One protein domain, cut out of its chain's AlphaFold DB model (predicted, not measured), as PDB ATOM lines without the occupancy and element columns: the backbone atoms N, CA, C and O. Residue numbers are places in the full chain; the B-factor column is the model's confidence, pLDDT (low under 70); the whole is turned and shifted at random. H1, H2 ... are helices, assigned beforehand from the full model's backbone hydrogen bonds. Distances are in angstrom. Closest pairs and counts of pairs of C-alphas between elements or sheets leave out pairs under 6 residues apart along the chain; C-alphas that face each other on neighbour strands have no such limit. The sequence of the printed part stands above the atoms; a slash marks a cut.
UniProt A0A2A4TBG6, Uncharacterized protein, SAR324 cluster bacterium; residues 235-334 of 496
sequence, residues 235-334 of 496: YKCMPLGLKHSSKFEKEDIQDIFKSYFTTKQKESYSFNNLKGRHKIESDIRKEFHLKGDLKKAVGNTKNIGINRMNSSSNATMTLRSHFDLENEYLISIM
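AT A GLANCE: This is residues 235 to 334 of the 496 residues of an uncharacterized protein of SAR324 cluster bacterium (UniProt A0A2A4TBG6). This is a long, loose rod whose length is made by two helices, H2 and H3, placed end to end; a small head of H3's last part with the short helices H4 and H5 forms one end, and H1, H6, H7 and the looping residues 235 to 249 gather loosely at the other. The unnamed residues 305 to 318 lead back from H5 at the head to H6 near H2. The printed part has 100 residues with seven named helices, H1 to H7 in chain order, and no named strand: the class is all helix. The whole is loose, with a radius of gyration of the C-alphas of 17.2 A and spans of 53 by 24 by 20 A.

IN THESE COORDINATES: Find C-alpha 263 at (157.315, 127.868, 198.932); from there H2, residues 263 to 277, the longest helix, runs 21.3 A to C-alpha 277 at (139.131, 117.746, 194.550). H3, residues 279 to 290, goes on for 16.4 A. Beyond it come H4, residues 294 to 298, and H5, residues 301 to 304. Go back before H2 for H1, residues 250 to 260, 15.5 A long. Later in the chain look for H6, residues 319 to 323, and H7, residues 327 to 334, which spans 10.0 A and ends at C-alpha 334 at (158.315, 116.793, 214.816).

HOW THE PARTS SIT: Start at H2, which meets H3 only through their link. H2 and H1 are close but not clearly touching, with the C-alphas of Phe 257 and Lys 266 closest at 7.3 A; they run opposite ways at a steep tilt of 47 degrees. H6 is close to H2 but not clearly touching it, the closest C-alphas being those of Tyr 269 and His 322, 6.8 A apart. H7 and H1 are likewise close but not clearly touching, with the C-alphas of Tyr 260 and Ile 333 closest at 6.6 A, at a steep tilt of 66 degrees, opposite ways. At the far end H3 touches H4 with residues 284 to 289 alone; the closest C-alphas, of Arg 285 and Ala 297, are 4.4 A apart. H5 is near H3, and close to H4 but not clearly touching it, the C-alphas of Lys 296 and Ile 304 being closest at 6.5 A. H6 and H7 are only just apart, at 8.4 A. In H1, H2, H3, H4, H6 and H7 every O i to N i+4 pair is within hydrogen-bond range; H5 is too short for one.

THE WHOLE: The two C-alphas farthest apart, those of Gly 292 and Ser 332, are 52.8 A from each other. The printed part has no cut. The link from H5 to H6, 14 residues, is long, and the other links are tight. The mean pLDDT of the printed part is 78.7; it is under 70 at residues 309 to 316, residue 320 and residues 324 to 334.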
ATOM      1  N   TYR A 235     143.141 120.948 205.100       81.50
ATOM      2  CA  TYR A 235     144.014 121.358 206.202       81.50
ATOM      3  C   TYR A 235     144.053 120.292 207.297       81.50
ATOM      4  O   TYR A 235     145.128 119.836 207.668       81.50
ATOM      5  N   LYS A 236     142.897 119.824 207.772       81.44
ATOM      6  CA  LYS A 236     142.812 118.827 208.848       81.44
ATOM      7  C   LYS A 236     143.446 117.486 208.472       81.44
ATOM      8  O   LYS A 236     143.994 116.798 209.329       81.44
ATOM      9  N   CYS A 237     143.381 117.112 207.197       82.94
ATOM     10  CA  CYS A 237     143.983 115.881 206.698       82.94
ATOM     11  C   CYS A 237     145.484 116.011 206.424       82.94
ATOM     12  O   CYS A 237     146.181 115.001 206.353       82.94
ATOM     13  N   MET A 238     145.995 117.235 206.290       83.25
ATOM     14  CA  MET A 238     147.399 117.512 206.006       83.25
ATOM     15  C   MET A 238     148.367 116.800 206.976       83.25
ATOM     16  O   MET A 238     149.268 116.114 206.484       83.25
ATOM     17  N   PRO A 239     148.190 116.873 208.316       79.94
ATOM     18  CA  PRO A 239     149.058 116.184 209.270       79.94
ATOM     19  C   PRO A 239     148.699 114.705 209.490       79.94
ATOM     20  O   PRO A 239     149.297 114.078 210.361       79.94
ATOM     21  N   LEU A 240     147.720 114.119 208.785       78.69
ATOM     22  CA  LEU A 240     147.381 112.708 209.003       78.69
ATOM     23  C   LEU A 240     148.592 111.819 208.707       78.69
ATOM     24  O   LEU A 240     149.208 111.899 207.644       78.69
ATOM     25  N   GLY A 241     148.917 110.963 209.676       74.06
ATOM     26  CA  GLY A 241     150.136 110.156 209.679       74.06
ATOM     27  C   GLY A 241     151.253 110.721 210.559       74.06
ATOM     28  O   GLY A 241     152.234 110.016 210.773       74.06
ATOM     29  N   LEU A 242     151.101 111.933 211.105       71.56
ATOM     30  CA  LEU A 242     151.965 112.455 212.167       71.56
ATOM     31  C   LEU A 242     151.471 111.982 213.538       71.56
ATOM     32  O   LEU A 242     150.264 111.902 213.790       71.56
ATOM     33  N   LYS A 243     152.397 111.697 214.458       74.75
ATOM     34  CA  LYS A 243     152.044 111.337 215.837       74.75
ATOM     35  C   LYS A 243     151.303 112.515 216.480       74.75
ATOM     36  O   LYS A 243     151.740 113.656 216.375       74.75
ATOM     37  N   HIS A 244     150.176 112.231 217.133       78.50
ATOM     38  CA  HIS A 244     149.293 113.227 217.760       78.50
ATOM     39  C   HIS A 244     148.603 114.216 216.804       78.50
ATOM     40  O   HIS A 244     148.019 115.185 217.279       78.50
ATOM     41  N   SER A 245     148.565 113.950 215.492       77.62
ATOM     42  CA  SER A 245     147.896 114.829 214.518       77.62
ATOM     43  C   SER A 245     146.419 115.097 214.824       77.62
ATOM     44  O   SER A 245     145.873 116.109 214.401       77.62
ATOM     45  N   SER A 246     145.760 114.197 215.560       79.19
ATOM     46  CA  SER A 246     144.376 114.355 216.015       79.19
ATOM     47  C   SER A 246     144.183 115.474 217.043       79.19
ATOM     48  O   SER A 246     143.040 115.825 217.314       79.19
ATOM     49  N   LYS A 247     145.269 115.981 217.642       81.62
ATOM     50  CA  LYS A 247     145.267 117.067 218.631       81.62
ATOM     51  C   LYS A 247     145.637 118.427 218.035       81.62
ATOM     52  O   LYS A 247     145.615 119.403 218.767       81.62
ATOM     53  N   PHE A 248     146.042 118.483 216.764       79.88
ATOM     54  CA  PHE A 248     146.420 119.747 216.140       79.88
ATOM     55  C   PHE A 248     145.181 120.553 215.784       79.88
ATOM     56  O   PHE A 248     144.297 120.068 215.069       79.88
ATOM     57  N   GLU A 249     145.166 121.798 216.241       83.06
ATOM     58  CA  GLU A 249     144.200 122.785 215.801       83.06
ATOM     59  C   GLU A 249     144.597 123.339 214.429       83.06
ATOM     60  O   GLU A 249     145.684 123.098 213.890       83.06
ATOM     61  N   LYS A 250     143.680 124.076 213.806       79.25
ATOM     62  CA  LYS A 250     143.894 124.627 212.463       79.25
ATOM     63  C   LYS A 250     145.131 125.532 212.418       79.25
ATOM     64  O   LYS A 250     145.878 125.493 211.439       79.25
ATOM     65  N   GLU A 251     145.333 126.331 213.453       82.25
ATOM     66  CA  GLU A 251     146.444 127.267 213.596       82.25
ATOM     67  C   GLU A 251     147.780 126.516 213.671       82.25
ATOM     68  O   GLU A 251     148.702 126.855 212.928       82.25
ATOM     69  N   ASP A 252     147.847 125.417 214.435       81.56
ATOM     70  CA  ASP A 252     149.034 124.552 214.510       81.56
ATOM     71  C   ASP A 252     149.407 124.015 213.127       81.56
ATOM     72  O   ASP A 252     150.560 124.069 212.700       81.56
ATOM     73  N   ILE A 253     148.412 123.522 212.388       80.81
ATOM     74  CA  ILE A 253     148.596 122.974 211.042       80.81
ATOM     75  C   ILE A 253     149.123 124.056 210.097       80.81
ATOM     76  O   ILE A 253     150.045 123.807 209.317       80.81
ATOM     77  N   GLN A 254     148.566 125.265 210.159       80.44
ATOM     78  CA  GLN A 254     149.033 126.380 209.341       80.44
ATOM     79  C   GLN A 254     150.468 126.775 209.685       80.44
ATOM     80  O   GLN A 254     151.257 127.023 208.770       80.44
ATOM     81  N   ASP A 255     150.831 126.791 210.962       81.81
ATOM     82  CA  ASP A 255     152.179 127.121 211.412       81.81
ATOM     83  C   ASP A 255     153.194 126.048 211.030       81.81
ATOM     84  O   ASP A 255     154.301 126.383 210.593       81.81
ATOM     85  N   ILE A 256     152.809 124.770 211.096       79.75
ATOM     86  CA  ILE A 256     153.589 123.651 210.558       79.75
ATOM     87  C   ILE A 256     153.819 123.865 209.064       79.75
ATOM     88  O   ILE A 256     154.959 123.854 208.593       79.75
ATOM     89  N   PHE A 257     152.742 124.106 208.314       81.25
ATOM     90  CA  PHE A 257     152.833 124.275 206.871       81.25
ATOM     91  C   PHE A 257     153.740 125.448 206.508       81.25
ATOM     92  O   PHE A 257     154.625 125.310 205.667       81.25
ATOM     93  N   LYS A 258     153.569 126.590 207.182       82.19
ATOM     94  CA  LYS A 258     154.372 127.802 206.988       82.19
ATOM     95  C   LYS A 258     155.837 127.597 207.361       82.19
ATOM     96  O   LYS A 258     156.689 128.040 206.593       82.19
ATOM     97  N   SER A 259     156.119 126.934 208.482       81.06
ATOM     98  CA  SER A 259     157.470 126.835 209.049       81.06
ATOM     99  C   SER A 259     158.351 125.794 208.363       81.06
ATOM    100  O   SER A 259     159.552 126.014 208.264       81.06
ATOM    101  N   TYR A 260     157.785 124.668 207.923       79.12
ATOM    102  CA  TYR A 260     158.589 123.506 207.520       79.12
ATOM    103  C   TYR A 260     158.621 123.240 206.021       79.12
ATOM    104  O   TYR A 260     159.513 122.544 205.549       79.12
ATOM    105  N   PHE A 261     157.689 123.808 205.259       81.88
ATOM    106  CA  PHE A 261     157.643 123.596 203.819       81.88
ATOM    107  C   PHE A 261     158.187 124.807 203.073       81.88
ATOM    108  O   PHE A 261     157.822 125.959 203.331       81.88
ATOM    109  N   THR A 262     159.034 124.541 202.086       87.00
ATOM    110  CA  THR A 262     159.437 125.551 201.110       87.00
ATOM    111  C   THR A 262     158.220 126.057 200.340       87.00
ATOM    112  O   THR A 262     157.203 125.375 200.193       87.00
ATOM    113  N   THR A 263     158.333 127.259 199.791       85.12
ATOM    114  CA  THR A 263     157.315 127.868 198.932       85.12
ATOM    115  C   THR A 263     156.868 126.936 197.796       85.12
ATOM    116  O   THR A 263     155.677 126.688 197.623       85.12
ATOM    117  N   LYS A 264     157.825 126.297 197.113       85.12
ATOM    118  CA  LYS A 264     157.569 125.335 196.028       85.12
ATOM    119  C   LYS A 264     156.815 124.086 196.500       85.12
ATOM    120  O   LYS A 264     155.951 123.572 195.792       85.12
ATOM    121  N   GLN A 265     157.138 123.582 197.691       86.44
ATOM    122  CA  GLN A 265     156.425 122.453 198.287       86.44
ATOM    123  C   GLN A 265     154.976 122.838 198.598       86.44
ATOM    124  O   GLN A 265     154.057 122.130 198.188       86.44
ATOM    125  N   LYS A 266     154.763 123.990 199.242       86.88
ATOM    126  CA  LYS A 266     153.421 124.484 199.574       86.88
ATOM    127  C   LYS A 266     152.543 124.660 198.336       86.88
ATOM    128  O   LYS A 266     151.386 124.239 198.331       86.88
ATOM    129  N   GLU A 267     153.098 125.242 197.277       85.81
ATOM    130  CA  GLU A 267     152.432 125.383 195.977       85.81
ATOM    131  C   GLU A 267     152.067 124.031 195.374       85.81
ATOM    132  O   GLU A 267     150.916 123.817 195.011       85.81
ATOM    133  N   SER A 268     153.024 123.103 195.310       87.12
ATOM    134  CA  SER A 268     152.801 121.764 194.760       87.12
ATOM    135  C   SER A 268     151.682 121.030 195.507       87.12
ATOM    136  O   SER A 268     150.770 120.487 194.886       87.12
ATOM    137  N   TYR A 269     151.709 121.067 196.842       88.00
ATOM    138  CA  TYR A 269     150.695 120.436 197.688       88.00
ATOM    139  C   TYR A 269     149.309 121.055 197.495       88.00
ATOM    140  O   TYR A 269     148.323 120.338 197.308       88.00
ATOM    141  N   SER A 270     149.225 122.387 197.524       88.25
ATOM    142  CA  SER A 270     147.949 123.096 197.393       88.25
ATOM    143  C   SER A 270     147.350 122.962 195.991       88.25
ATOM    144  O   SER A 270     146.153 122.704 195.866       88.25
ATOM    145  N   PHE A 271     148.177 123.026 194.944       90.06
ATOM    146  CA  PHE A 271     147.768 122.756 193.567       90.06
ATOM    147  C   PHE A 271     147.240 121.325 193.400       90.06
ATOM    148  O   PHE A 271     146.158 121.138 192.845       90.06
ATOM    149  N   ASN A 272     147.959 120.316 193.904       89.62
ATOM    150  CA  ASN A 272     147.556 118.916 193.750       89.62
ATOM    151  C   ASN A 272     146.268 118.585 194.506       89.62
ATOM    152  O   ASN A 272     145.413 117.900 193.949       89.62
ATOM    153  N   ASN A 273     146.084 119.105 195.723       88.94
ATOM    154  CA  ASN A 273     144.832 118.924 196.461       88.94
ATOM    155  C   ASN A 273     143.653 119.592 195.742       88.94
ATOM    156  O   ASN A 273     142.627 118.951 195.516       88.94
ATOM    157  N   LEU A 274     143.819 120.842 195.290       88.81
ATOM    158  CA  LEU A 274     142.776 121.548 194.546       88.81
ATOM    159  C   LEU A 274     142.418 120.813 193.243       88.81
ATOM    160  O   LEU A 274     141.242 120.598 192.952       88.81
ATOM    161  N   LYS A 275     143.423 120.364 192.485       91.81
ATOM    162  CA  LYS A 275     143.242 119.547 191.279       91.81
ATOM    163  C   LYS A 275     142.531 118.224 191.595       91.81
ATOM    164  O   LYS A 275     141.585 117.858 190.898       91.81
ATOM    165  N   GLY A 276     142.954 117.529 192.652       89.94
ATOM    166  CA  GLY A 276     142.389 116.257 193.108       89.94
ATOM    167  C   GLY A 276     140.912 116.367 193.482       89.94
ATOM    168  O   GLY A 276     140.107 115.541 193.051       89.94
ATOM    169  N   ARG A 277     140.524 117.447 194.171       88.19
ATOM    170  CA  ARG A 277     139.131 117.746 194.550       88.19
ATOM    171  C   ARG A 277     138.174 117.806 193.357       88.19
ATOM    172  O   ARG A 277     136.996 117.480 193.476       88.19
ATOM    173  N   HIS A 278     138.662 118.230 192.198       91.44
ATOM    174  CA  HIS A 278     137.844 118.369 190.994       91.44
ATOM    175  C   HIS A 278     138.016 117.209 190.006       91.44
ATOM    176  O   HIS A 278     137.369 117.206 188.956       91.44
ATOM    177  N   LYS A 279     138.843 116.203 190.330       92.44
ATOM    178  CA  LYS A 279     139.165 115.103 189.413       92.44
ATOM    179  C   LYS A 279     137.940 114.271 189.047       92.44
ATOM    180  O   LYS A 279     137.674 114.100 187.861       92.44
ATOM    181  N   ILE A 280     137.180 113.819 190.047       90.69
ATOM    182  CA  ILE A 280     135.983 112.989 189.834       90.69
ATOM    183  C   ILE A 280     134.944 113.744 189.000       90.69
ATOM    184  O   ILE A 280     134.402 113.197 188.042       90.69
ATOM    185  N   GLU A 281     134.706 115.021 189.315       93.12
ATOM    186  CA  GLU A 281     133.803 115.862 188.525       93.12
ATOM    187  C   GLU A 281     134.247 115.970 187.071       93.12
ATOM    188  O   GLU A 281     133.433 115.819 186.161       93.12
ATOM    189  N   SER A 282     135.533 116.233 186.850       95.31
ATOM    190  CA  SER A 282     136.060 116.359 185.500       95.31
ATOM    191  C   SER A 282     135.923 115.060 184.709       95.31
ATOM    192  O   SER A 282     135.511 115.102 183.552       95.31
ATOM    193  N   ASP A 283     136.204 113.915 185.333       94.06
ATOM    194  CA  ASP A 283     136.129 112.607 184.681       94.06
ATOM    195  C   ASP A 283     134.698 112.258 184.259       94.06
ATOM    196  O   ASP A 283     134.478 111.875 183.112       94.06
ATOM    197  N   ILE A 284     133.716 112.500 185.131       93.88
ATOM    198  CA  ILE A 284     132.291 112.307 184.818       93.88
ATOM    199  C   ILE A 284     131.855 113.208 183.652       93.88
ATOM    200  O   ILE A 284     131.143 112.771 182.748       93.88
ATOM    201  N   ARG A 285     132.290 114.473 183.627       94.56
ATOM    202  CA  ARG A 285     131.947 115.403 182.534       94.56
ATOM    203  C   ARG A 285     132.573 114.997 181.202       94.56
ATOM    204  O   ARG A 285     131.906 115.079 180.171       94.56
ATOM    205  N   LYS A 286     133.821 114.518 181.226       95.00
ATOM    206  CA  LYS A 286     134.487 113.948 180.047       95.00
ATOM    207  C   LYS A 286     133.724 112.733 179.530       95.00
ATOM    208  O   LYS A 286     133.521 112.616 178.327       95.00
ATOM    209  N   GLU A 287     133.256 111.867 180.425       94.12
ATOM    210  CA  GLU A 287     132.445 110.705 180.065       94.12
ATOM    211  C   GLU A 287     131.112 111.109 179.422       94.12
ATOM    212  O   GLU A 287     130.751 110.567 178.378       94.12
ATOM    213  N   PHE A 288     130.407 112.101 179.978       94.50
ATOM    214  CA  PHE A 288     129.193 112.635 179.355       94.50
ATOM    215  C   PHE A 288     129.462 113.209 177.965       94.50
ATOM    216  O   PHE A 288     128.706 112.928 177.040       94.50
ATOM    217  N   HIS A 289     130.560 113.948 177.795       93.44
ATOM    218  CA  HIS A 289     130.954 114.470 176.490       93.44
ATOM    219  C   HIS A 289     131.218 113.348 175.477       93.44
ATOM    220  O   HIS A 289     130.688 113.393 174.370       93.44
ATOM    221  N   LEU A 290     131.967 112.310 175.870       92.44
ATOM    222  CA  LEU A 290     132.250 111.145 175.023       92.44
ATOM    223  C   LEU A 290     130.980 110.373 174.636       92.44
ATOM    224  O   LEU A 290     130.886 109.867 173.524       92.44
ATOM    225  N   LYS A 291     129.995 110.308 175.536       94.44
ATOM    226  CA  LYS A 291     128.687 109.679 175.293       94.44
ATOM    227  C   LYS A 291     127.716 110.560 174.495       94.44
ATOM    228  O   LYS A 291     126.596 110.133 174.238       94.44
ATOM    229  N   GLY A 292     128.107 111.786 174.136       92.88
ATOM    230  CA  GLY A 292     127.247 112.747 173.441       92.88
ATOM    231  C   GLY A 292     126.202 113.436 174.331       92.88
ATOM    232  O   GLY A 292     125.370 114.183 173.824       92.88
ATOM    233  N   ASP A 293     126.244 113.251 175.656       92.94
ATOM    234  CA  ASP A 293     125.363 113.941 176.611       92.94
ATOM    235  C   ASP A 293     125.930 115.330 176.953       92.94
ATOM    236  O   ASP A 293     126.407 115.614 178.058       92.94
ATOM    237  N   LEU A 294     125.927 116.210 175.948       91.81
ATOM    238  CA  LEU A 294     126.600 117.511 176.004       91.81
ATOM    239  C   LEU A 294     126.020 118.420 177.096       91.81
ATOM    240  O   LEU A 294     126.777 119.103 177.785       91.81
ATOM    241  N   LYS A 295     124.702 118.351 177.331       89.69
ATOM    242  CA  LYS A 295     124.021 119.106 178.396       89.69
ATOM    243  C   LYS A 295     124.531 118.728 179.782       89.69
ATOM    244  O   LYS A 295     124.756 119.598 180.620       89.69
ATOM    245  N   LYS A 296     124.754 117.436 180.053       90.69
ATOM    246  CA  LYS A 296     125.352 117.017 181.330       90.69
ATOM    247  C   LYS A 296     126.839 117.345 181.413       90.69
ATOM    248  O   LYS A 296     127.309 117.687 182.497       90.69
ATOM    249  N   ALA A 297     127.567 117.305 180.296       91.06
ATOM    250  CA  ALA A 297     128.988 117.651 180.271       91.06
ATOM    251  C   ALA A 297     129.246 119.095 180.745       91.06
ATOM    252  O   ALA A 297     130.164 119.323 181.538       91.06
ATOM    253  N   VAL A 298     128.395 120.050 180.345       91.62
ATOM    254  CA  VAL A 298     128.516 121.477 180.718       91.62
ATOM    255  C   VAL A 298     127.546 121.934 181.810       91.62
ATOM    256  O   VAL A 298     127.641 123.059 182.298       91.62
ATOM    257  N   GLY A 299     126.629 121.065 182.239       86.44
ATOM    258  CA  GLY A 299     125.588 121.392 183.209       86.44
ATOM    259  C   GLY A 299     126.115 121.713 184.612       86.44
ATOM    260  O   GLY A 299     127.242 121.383 184.987       86.44
ATOM    261  N   ASN A 300     125.275 122.336 185.440       83.75
ATOM    262  CA  ASN A 300     125.620 122.630 186.831       83.75
ATOM    263  C   ASN A 300     125.897 121.336 187.630       83.75
ATOM    264  O   ASN A 300     125.255 120.310 187.401       83.75
ATOM    265  N   THR A 301     126.801 121.390 188.611       81.31
ATOM    266  CA  THR A 301     127.146 120.259 189.496       81.31
ATOM    267  C   THR A 301     125.948 119.583 190.152       81.31
ATOM    268  O   THR A 301     125.934 118.361 190.288       81.31
ATOM    269  N   LYS A 302     124.910 120.349 190.510       78.75
ATOM    270  CA  LYS A 302     123.673 119.792 191.077       78.75
ATOM    271  C   LYS A 302     122.957 118.847 190.111       78.75
ATOM    272  O   LYS A 302     122.418 117.836 190.547       78.75
ATOM    273  N   ASN A 303     122.982 119.148 188.814       77.25
ATOM    274  CA  ASN A 303     122.285 118.359 187.794       77.25
ATOM    275  C   ASN A 303     122.971 117.014 187.528       77.25
ATOM    276  O   ASN A 303     122.320 116.078 187.077       77.25
ATOM    277  N   ILE A 304     124.267 116.917 187.824       80.31
ATOM    278  CA  ILE A 304     125.063 115.692 187.674       80.31
ATOM    279  C   ILE A 304     125.218 114.920 188.993       80.31
ATOM    280  O   ILE A 304     125.918 113.915 189.030       80.31
ATOM    281  N   GLY A 305     124.567 115.367 190.076       79.44
ATOM    282  CA  GLY A 305     124.572 114.673 191.369       79.44
ATOM    283  C   GLY A 305     125.924 114.680 192.087       79.44
ATOM    284  O   GLY A 305     126.146 113.867 192.981       79.44
ATOM    285  N   ILE A 306     126.837 115.583 191.717       77.62
ATOM    286  CA  ILE A 306     128.189 115.615 192.277       77.62
ATOM    287  C   ILE A 306     128.244 116.547 193.481       77.62
ATOM    288  O   ILE A 306     127.989 117.749 193.380       77.62
ATOM    289  N   ASN A 307     128.662 115.999 194.620       75.94
ATOM    290  CA  ASN A 307     128.991 116.777 195.803       75.94
ATOM    291  C   ASN A 307     130.511 116.961 195.911       75.94
ATOM    292  O   ASN A 307     131.212 116.069 196.381       75.94
ATOM    293  N   ARG A 308     131.003 118.148 195.523       71.81
ATOM    294  CA  ARG A 308     132.431 118.526 195.582       71.81
ATOM    295  C   ARG A 308     133.049 118.406 196.987       71.81
ATOM    296  O   ARG A 308     134.266 118.297 197.088       71.81
ATOM    297  N   MET A 309     132.232 118.468 198.046       61.09
ATOM    298  CA  MET A 309     132.670 118.540 199.450       61.09
ATOM    299  C   MET A 309     132.552 117.203 200.201       61.09
ATOM    300  O   MET A 309     133.324 116.972 201.125       61.09
ATOM    301  N   ASN A 310     131.608 116.330 199.820       52.59
ATOM    302  CA  ASN A 310     131.306 115.087 200.558       52.59
ATOM    303  C   ASN A 310     131.665 113.800 199.818       52.59
ATOM    304  O   ASN A 310     131.375 112.718 200.328       52.59
ATOM    305  N   SER A 311     132.262 113.858 198.630       51.28
ATOM    306  CA  SER A 311     132.865 112.651 198.073       51.28
ATOM    307  C   SER A 311     134.085 112.315 198.931       51.28
ATOM    308  O   SER A 311     135.179 112.820 198.698       51.28
ATOM    309  N   SER A 312     133.884 111.463 199.931       40.66
ATOM    310  CA  SER A 312     134.909 110.805 200.751       40.66
ATOM    311  C   SER A 312     135.967 110.058 199.920       40.66
ATOM    312  O   SER A 312     136.980 109.627 200.454       40.66
ATOM    313  N   SER A 313     135.744 109.935 198.607       44.28
ATOM    314  CA  SER A 313     136.652 109.415 197.587       44.28
ATOM    315  C   SER A 313     137.493 110.478 196.862       44.28
ATOM    316  O   SER A 313     138.365 110.115 196.076       44.28
ATOM    317  N   ASN A 314     137.252 111.780 197.069       53.16
ATOM    318  CA  ASN A 314     138.139 112.817 196.546       53.16
ATOM    319  C   ASN A 314     139.405 112.804 197.396       53.16
ATOM    320  O   ASN A 314     139.380 113.229 198.546       53.16
ATOM    321  N   ALA A 315     140.482 112.269 196.823       55.75
ATOM    322  CA  ALA A 315     141.782 112.083 197.446       55.75
ATOM    323  C   ALA A 315     142.338 113.401 198.006       55.75
ATOM    324  O   ALA A 315     143.084 114.116 197.341       55.75
ATOM    325  N   THR A 316     141.972 113.729 199.242       66.31
ATOM    326  CA  THR A 316     142.726 114.677 200.047       66.31
ATOM    327  C   THR A 316     144.086 114.041 200.302       66.31
ATOM    328  O   THR A 316     144.191 113.051 201.026       66.31
ATOM    329  N   MET A 317     145.120 114.560 199.640       71.62
ATOM    330  CA  MET A 317     146.480 114.056 199.795       71.62
ATOM    331  C   MET A 317     147.023 114.532 201.138       71.62
ATOM    332  O   MET A 317     147.034 115.727 201.409       71.62
ATOM    333  N   THR A 318     147.502 113.612 201.970       77.75
ATOM    334  CA  THR A 318     148.251 113.945 203.192       77.75
ATOM    335  C   THR A 318     149.664 114.413 202.828       77.75
ATOM    336  O   THR A 318     150.175 114.050 201.764       77.75
ATOM    337  N   LEU A 319     150.348 115.156 203.709       74.50
ATOM    338  CA  LEU A 319     151.756 115.541 203.480       74.50
ATOM    339  C   LEU A 319     152.651 114.330 203.219       74.50
ATOM    340  O   LEU A 319     153.506 114.377 202.336       74.50
ATOM    341  N   ARG A 320     152.412 113.242 203.960       69.50
ATOM    342  CA  ARG A 320     153.142 111.982 203.820       69.50
ATOM    343  C   ARG A 320     152.997 111.411 202.412       69.50
ATOM    344  O   ARG A 320     153.998 111.093 201.790       69.50
ATOM    345  N   SER A 321     151.764 111.340 201.900       74.56
ATOM    346  CA  SER A 321     151.494 110.820 200.551       74.56
ATOM    347  C   SER A 321     152.040 111.712 199.432       74.56
ATOM    348  O   SER A 321     152.387 111.216 198.367       74.56
ATOM    349  N   HIS A 322     152.103 113.029 199.654       77.25
ATOM    350  CA  HIS A 322     152.479 113.991 198.618       77.25
ATOM    351  C   HIS A 322     153.987 114.170 198.456       77.25
ATOM    352  O   HIS A 322     154.466 114.335 197.337       77.25
ATOM    353  N   PHE A 323     154.731 114.201 199.559       73.44
ATOM    354  CA  PHE A 323     156.172 114.471 199.539       73.44
ATOM    355  C   PHE A 323     157.026 113.218 199.705       73.44
ATOM    356  O   PHE A 323     158.240 113.357 199.797       73.44
ATOM    357  N   ASP A 324     156.397 112.042 199.770       64.62
ATOM    358  CA  ASP A 324     157.062 110.772 200.066       64.62
ATOM    359  C   ASP A 324     157.996 110.906 201.279       64.62
ATOM    360  O   ASP A 324     159.164 110.526 201.256       64.62
ATOM    361  N   LEU A 325     157.508 111.596 202.323       58.03
ATOM    362  CA  LEU A 325     158.347 111.917 203.473       58.03
ATOM    363  C   LEU A 325     158.673 110.624 204.201       58.03
ATOM    364  O   LEU A 325     157.805 110.032 204.851       58.03
ATOM    365  N   GLU A 326     159.940 110.232 204.118       56.16
ATOM    366  CA  GLU A 326     160.507 109.239 205.010       56.16
ATOM    367  C   GLU A 326     160.324 109.689 206.461       56.16
ATOM    368  O   GLU A 326     160.264 110.886 206.785       56.16
ATOM    369  N   ASN A 327     160.224 108.706 207.357       54.44
ATOM    370  CA  ASN A 327     159.985 108.958 208.773       54.44
ATOM    371  C   ASN A 327     161.025 109.925 209.367       54.44
ATOM    372  O   ASN A 327     160.663 110.700 210.240       54.44
ATOM    373  N   GLU A 328     162.265 109.963 208.873       46.81
ATOM    374  CA  GLU A 328     163.331 110.834 209.391       46.81
ATOM    375  C   GLU A 328     163.085 112.336 209.171       46.81
ATOM    376  O   GLU A 328     163.286 113.140 210.085       46.81
ATOM    377  N   TYR A 329     162.573 112.746 208.005       55.31
ATOM    378  CA  TYR A 329     162.222 114.153 207.769       55.31
ATOM    379  C   TYR A 329     161.005 114.565 208.607       55.31
ATOM    380  O   TYR A 329     160.959 115.665 209.162       55.31
ATOM    381  N   LEU A 330     160.044 113.649 208.771       54.72
ATOM    382  CA  LEU A 330     158.924 113.832 209.694       54.72
ATOM    383  C   LEU A 330     159.395 113.931 211.146       54.72
ATOM    384  O   LEU A 330     158.903 114.788 211.873       54.72
ATOM    385  N   ILE A 331     160.375 113.123 211.549       53.12
ATOM    386  CA  ILE A 331     161.015 113.174 212.867       53.12
ATOM    387  C   ILE A 331     161.723 114.517 213.060       53.12
ATOM    388  O   ILE A 331     161.593 115.103 214.130       53.12
ATOM    389  N   SER A 332     162.393 115.068 212.045       60.31
ATOM    390  CA  SER A 332     163.013 116.401 212.109       60.31
ATOM    391  C   SER A 332     161.976 117.523 212.277       60.31
ATOM    392  O   SER A 332     162.104 118.359 213.179       60.31
ATOM    393  N   ILE A 333     160.886 117.496 211.497       58.94
ATOM    394  CA  ILE A 333     159.752 118.425 211.648       58.94
ATOM    395  C   ILE A 333     159.136 118.301 213.045       58.94
ATOM    396  O   ILE A 333     158.907 119.306 213.721       58.94
ATOM    397  N   MET A 334     158.892 117.073 213.504       55.16
ATOM    398  CA  MET A 334     158.315 116.793 214.816       55.16
ATOM    399  C   MET A 334     159.235 117.219 215.958       55.16
ATOM    400  O   MET A 334     158.765 117.815 216.920       55.16
TER     401      MET A 334